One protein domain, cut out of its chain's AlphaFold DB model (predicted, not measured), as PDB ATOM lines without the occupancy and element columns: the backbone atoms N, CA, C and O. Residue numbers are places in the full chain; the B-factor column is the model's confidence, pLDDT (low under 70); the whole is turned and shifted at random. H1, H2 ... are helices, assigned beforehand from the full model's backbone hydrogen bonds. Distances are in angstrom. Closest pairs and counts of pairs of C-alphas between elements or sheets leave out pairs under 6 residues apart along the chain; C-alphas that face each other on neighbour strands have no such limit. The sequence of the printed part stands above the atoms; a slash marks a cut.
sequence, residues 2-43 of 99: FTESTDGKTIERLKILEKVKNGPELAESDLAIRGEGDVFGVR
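What this domain is: This is residues 2 to 43 of the 99 residues of an uncharacterized protein of Patescibacteria group bacterium (UniProt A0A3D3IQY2). Two helices of similar length, H1 and H2, lie side by side and nearly antiparallel as a helical hairpin, turned by residues 20 to 22 at one end. At the open end of the hairpin, the stretches without a named element, residues 2 to 7 before H1 and residues 35 to 43 after H2, go to opposite sides of the pair. The printed part has 42 residues with two named helices, H1 then H2 along the chain, and no named strand; its class is all helix, with 24 of the 42 residues in the helices. The whole is only just compact, close to loose, with a radius of gyration of the C-alphas of 10.9 A, and its flat outline spans 28 by 24 by 12 A.

How they stand to each other: H1, residues 8 to 19, and H2, residues 23 to 34, touch, with 9 pairs of C-alphas within 8 A. Their closest C-alphas are those of Arg 13 and Asp 30, 6.4 A apart. Their lines stand at a shallow tilt of 10 degrees and they run opposite ways, a helical hairpin. Their centres are 10.6 A apart. In both H1 and H2 every O i to N i+4 pair is within hydrogen-bond range.

Where its parts are: H1 runs from Gly 8, C-alpha at (108.290, 213.375, 126.421), to Lys 19, C-alpha at (95.449, 216.405, 115.943), 16.8 A from first to last C-alpha. H2 runs from Gly 23 to Arg 34, 15.9 A, and ends with C-alpha 34 at (106.655, 204.297, 119.689).

The domain as a whole: The two C-alphas farthest apart are those of Lys 21 and Arg 43, 29.5 A. The printed part has no cut, and the link from H1 to H2 is tight. The mean pLDDT of the printed part is 71.8; residues 2 to 3, residue 5 and residues 35 to 43 are under 70.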
ATOM      1  N   PHE A   2      94.741 213.688 130.625       57.38
ATOM      2  CA  PHE A   2      95.588 213.710 131.820       57.38
ATOM      3  C   PHE A   2      96.520 212.492 131.772       57.38
ATOM      4  O   PHE A   2      96.069 211.399 131.443       57.38
ATOM      5  N   THR A   3      97.809 212.690 132.042       65.12
ATOM      6  CA  THR A   3      98.826 211.631 132.138       65.12
ATOM      7  C   THR A   3      99.623 211.845 133.417       65.12
ATOM      8  O   THR A   3     100.025 212.971 133.702       65.12
ATOM      9  N   GLU A   4      99.844 210.780 134.185       70.94
ATOM     10  CA  GLU A   4     100.730 210.791 135.361       70.94
ATOM     11  C   GLU A   4     102.211 210.642 134.962       70.94
ATOM     12  O   GLU A   4     103.109 210.910 135.757       70.94
ATOM     13  N   SER A   5     102.473 210.250 133.709       69.44
ATOM     14  CA  SER A   5     103.812 210.158 133.124       69.44
ATOM     15  C   SER A   5     104.219 211.494 132.499       69.44
ATOM     16  O   SER A   5     103.520 212.009 131.621       69.44
ATOM     17  N   THR A   6     105.370 212.027 132.919       72.19
ATOM     18  CA  THR A   6     106.021 213.224 132.356       72.19
ATOM     19  C   THR A   6     106.953 212.911 131.181       72.19
ATOM     20  O   THR A   6     107.658 213.800 130.702       72.19
ATOM     21  N   ASP A   7     106.966 211.666 130.700       78.31
ATOM     22  CA  ASP A   7     107.824 211.259 129.591       78.31
ATOM     23  C   ASP A   7     107.454 211.992 128.290       78.31
ATOM     24  O   ASP A   7     106.288 212.039 127.878       78.31
ATOM     25  N   GLY A   8     108.465 212.543 127.613       75.69
ATOM     26  CA  GLY A   8     108.290 213.375 126.421       75.69
ATOM     27  C   GLY A   8     107.563 212.647 125.290       75.69
ATOM     28  O   GLY A   8     106.699 213.234 124.639       75.69
ATOM     29  N   LYS A   9     107.818 211.342 125.131       73.88
ATOM     30  CA  LYS A   9     107.133 210.496 124.141       73.88
ATOM     31  C   LYS A   9     105.649 210.330 124.446       73.88
ATOM     32  O   LYS A   9     104.828 210.300 123.535       73.88
ATOM     33  N   THR A  10     105.285 210.244 125.727       76.31
ATOM     34  CA  THR A  10     103.882 210.120 126.142       76.31
ATOM     35  C   THR A  10     103.120 211.392 125.782       76.31
ATOM     36  O   THR A  10     102.042 211.326 125.198       76.31
ATOM     37  N   ILE A  11     103.711 212.561 126.038       81.81
ATOM     38  CA  ILE A  11     103.121 213.857 125.681       81.81
ATOM     39  C   ILE A  11     102.987 214.007 124.159       81.81
ATOM     40  O   ILE A  11     101.979 214.524 123.675       81.81
ATOM     41  N   GLU A  12     103.980 213.558 123.395       80.44
ATOM     42  CA  GLU A  12     103.958 213.621 121.933       80.44
ATOM     43  C   GLU A  12     102.833 212.766 121.335       80.44
ATOM     44  O   GLU A  12     102.044 213.267 120.536       80.44
ATOM     45  N   ARG A  13     102.660 211.526 121.812       80.06
ATOM     46  CA  ARG A  13     101.562 210.639 121.388       80.06
ATOM     47  C   ARG A  13     100.182 211.231 121.676       80.06
ATOM     48  O   ARG A  13      99.303 211.190 120.819       80.06
ATOM     49  N   LEU A  14      99.998 211.842 122.851       81.44
ATOM     50  CA  LEU A  14      98.739 212.507 123.216       81.44
ATOM     51  C   LEU A  14      98.423 213.685 122.279       81.44
ATOM     52  O   LEU A  14      97.271 213.876 121.900       81.44
ATOM     53  N   LYS A  15      99.441 214.441 121.848       82.44
ATOM     54  CA  LYS A  15      99.269 215.533 120.874       82.44
ATOM     55  C   LYS A  15      98.898 215.030 119.482       82.44
ATOM     56  O   LYS A  15      98.157 215.711 118.780       82.44
ATOM     57  N   ILE A  16      99.415 213.878 119.061       82.56
ATOM     58  CA  ILE A  16      99.042 213.275 117.775       82.56
ATOM     59  C   ILE A  16      97.597 212.779 117.818       82.56
ATOM     60  O   ILE A  16      96.835 213.078 116.903       82.56
ATOM     61  N   LEU A  17      97.187 212.133 118.912       82.00
ATOM     62  CA  LEU A  17      95.795 211.718 119.123       82.00
ATOM     63  C   LEU A  17      94.804 212.894 119.109       82.00
ATOM     64  O   LEU A  17      93.665 212.727 118.687       82.00
ATOM     65  N   GLU A  18      95.220 214.082 119.551       82.06
ATOM     66  CA  GLU A  18      94.394 215.295 119.485       82.06
ATOM     67  C   GLU A  18      94.280 215.865 118.058       82.06
ATOM     68  O   GLU A  18      93.253 216.440 117.691       82.06
ATOM     69  N   LYS A  19      95.335 215.733 117.247       81.69
ATOM     70  CA  LYS A  19      95.449 216.405 115.943       81.69
ATOM     71  C   LYS A  19      94.999 215.549 114.763       81.69
ATOM     72  O   LYS A  19      94.468 216.097 113.797       81.69
ATOM     73  N   VAL A  20      95.221 214.240 114.823       82.12
ATOM     74  CA  VAL A  20      95.010 213.320 113.703       82.12
ATOM     75  C   VAL A  20      93.610 212.713 113.781       82.12
ATOM     76  O   VAL A  20      93.216 212.155 114.801       82.12
ATOM     77  N   LYS A  21      92.836 212.844 112.698       78.81
ATOM     78  CA  LYS A  21      91.424 212.413 112.630       78.81
ATOM     79  C   LYS A  21      91.193 211.180 111.751       78.81
ATOM     80  O   LYS A  21      90.067 210.705 111.651       78.81
ATOM     81  N   ASN A  22      92.238 210.674 111.105       83.06
ATOM     82  CA  ASN A  22      92.234 209.499 110.240       83.06
ATOM     83  C   ASN A  22      93.052 208.362 110.872       83.06
ATOM     84  O   ASN A  22      94.188 208.534 111.304       83.06
ATOM     85  N   GLY A  23      92.458 207.170 110.904       79.19
ATOM     86  CA  GLY A  23      93.055 205.993 111.541       79.19
ATOM     87  C   GLY A  23      94.422 205.575 110.978       79.19
ATOM     88  O   GLY A  23      95.323 205.329 111.776       79.19
ATOM     89  N   PRO A  24      94.620 205.519 109.645       78.88
ATOM     90  CA  PRO A  24      95.896 205.089 109.067       78.88
ATOM     91  C   PRO A  24      97.074 206.011 109.413       78.88
ATOM     92  O   PRO A  24      98.095 205.541 109.902       78.88
ATOM     93  N   GLU A  25      96.916 207.326 109.252       75.50
ATOM     94  CA  GLU A  25      97.968 208.307 109.568       75.50
ATOM     95  C   GLU A  25      98.259 208.365 111.075       75.50
ATOM     96  O   GLU A  25      99.405 208.555 111.488       75.50
ATOM     97  N   LEU A  26      97.237 208.146 111.913       81.50
ATOM     98  CA  LEU A  26      97.415 208.022 113.357       81.50
ATOM     99  C   LEU A  26      98.260 206.790 113.699       81.50
ATOM    100  O   LEU A  26      99.148 206.882 114.542       81.50
ATOM    101  N   ALA A  27      98.010 205.657 113.036       79.00
ATOM    102  CA  ALA A  27      98.772 204.429 113.235       79.00
ATOM    103  C   ALA A  27     100.230 204.575 112.773       79.00
ATOM    104  O   ALA A  27     101.134 204.145 113.486       79.00
ATOM    105  N   GLU A  28     100.475 205.227 111.635       75.31
ATOM    106  CA  GLU A  28     101.830 205.522 111.147       75.31
ATOM    107  C   GLU A  28     102.588 206.453 112.099       75.31
ATOM    108  O   GLU A  28     103.740 206.197 112.450       75.31
ATOM    109  N   SER A  29     101.920 207.506 112.570       79.62
ATOM    110  CA  SER A  29     102.505 208.481 113.489       79.62
ATOM    111  C   SER A  29     102.777 207.888 114.877       79.62
ATOM    112  O   SER A  29     103.837 208.135 115.459       79.62
ATOM    113  N   ASP A  30     101.864 207.068 115.412       78.94
ATOM    114  CA  ASP A  30     102.080 206.342 116.673       78.94
ATOM    115  C   ASP A  30     103.213 205.318 116.529       78.94
ATOM    116  O   ASP A  30     104.077 205.245 117.403       78.94
ATOM    117  N   LEU A  31     103.285 204.598 115.400       74.50
ATOM    118  CA  LEU A  31     104.375 203.669 115.097       74.50
ATOM    119  C   LEU A  31     105.728 204.385 114.976       74.50
ATOM    120  O   LEU A  31     106.736 203.856 115.441       74.50
ATOM    121  N   ALA A  32     105.766 205.594 114.413       76.94
ATOM    122  CA  ALA A  32     106.983 206.397 114.321       76.94
ATOM    123  C   ALA A  32     107.496 206.848 115.702       76.94
ATOM    124  O   ALA A  32     108.698 206.766 115.960       76.94
ATOM    125  N   ILE A  33     106.602 207.275 116.607       74.38
ATOM    126  CA  ILE A  33     106.977 207.724 117.962       74.38
ATOM    127  C   ILE A  33     107.318 206.543 118.881       74.38
ATOM    128  O   ILE A  33     108.290 206.586 119.644       74.38
ATOM    129  N   ARG A  34     106.503 205.486 118.842       71.44
ATOM    130  CA  ARG A  34     106.655 204.297 119.689       71.44
ATOM    131  C   ARG A  34     107.793 203.395 119.205       71.44
ATOM    132  O   ARG A  34     108.473 202.777 120.021       71.44
ATOM    133  N   GLY A  35     108.027 203.361 117.895       66.88
ATOM    134  CA  GLY A  35     108.864 202.370 117.230       66.88
ATOM    135  C   GLY A  35     108.154 201.019 117.078       66.88
ATOM    136  O   GLY A  35     107.079 200.775 117.629       66.88
ATOM    137  N   GLU A  36     108.792 200.107 116.345       59.94
ATOM    138  CA  GLU A  36     108.316 198.732 116.096       59.94
ATOM    139  C   GLU A  36     108.258 197.874 117.383       59.94
ATOM    140  O   GLU A  36     107.609 196.833 117.431       59.94
ATOM    141  N   GLY A  37     108.908 198.332 118.457       54.75
ATOM    142  CA  GLY A  37     109.188 197.575 119.678       54.75
ATOM    143  C   GLY A  37     108.077 197.483 120.728       54.75
ATOM    144  O   GLY A  37     108.406 197.281 121.889       54.75
ATOM    145  N   ASP A  38     106.800 197.617 120.369       53.09
ATOM    146  CA  ASP A  38     105.688 197.490 121.335       53.09
ATOM    147  C   ASP A  38     104.404 196.881 120.735       53.09
ATOM    148  O   ASP A  38     103.347 196.908 121.365       53.09
ATOM    149  N   VAL A  39     104.457 196.310 119.523       49.53
ATOM    150  CA  VAL A  39     103.275 195.675 118.895       49.53
ATOM    151  C   VAL A  39     102.800 194.450 119.691       49.53
ATOM    152  O   VAL A  39     101.607 194.164 119.719       49.53
ATOM    153  N   PHE A  40     103.708 193.771 120.397       47.50
ATOM    154  CA  PHE A  40     103.401 192.551 121.151       47.50
ATOM    155  C   PHE A  40     103.227 192.752 122.656       47.50
ATOM    156  O   PHE A  40     102.843 191.808 123.342       47.50
ATOM    157  N   GLY A  41     103.433 193.972 123.164       49.31
ATOM    158  CA  GLY A  41     103.315 194.269 124.585       49.31
ATOM    159  C   GLY A  41     104.380 193.569 125.435       49.31
ATOM    160  O   GLY A  41     104.690 192.392 125.291       49.31
ATOM    161  N   VAL A  42     104.893 194.311 126.410       42.84
ATOM    162  CA  VAL A  42     105.924 193.887 127.361       42.84
ATOM    163  C   VAL A  42     107.310 193.826 126.723       42.84
ATOM    164  O   VAL A  42     107.584 193.044 125.821       42.84
ATOM    165  N   ARG A  43     108.225 194.617 127.290       49.66
ATOM    166  CA  ARG A  43     109.672 194.394 127.244       49.66
ATOM    167  C   ARG A  43     109.960 192.925 127.569       49.66
ATOM    168  O   ARG A  43     110.179 192.588 128.734       49.66
TER     169      ARG A  43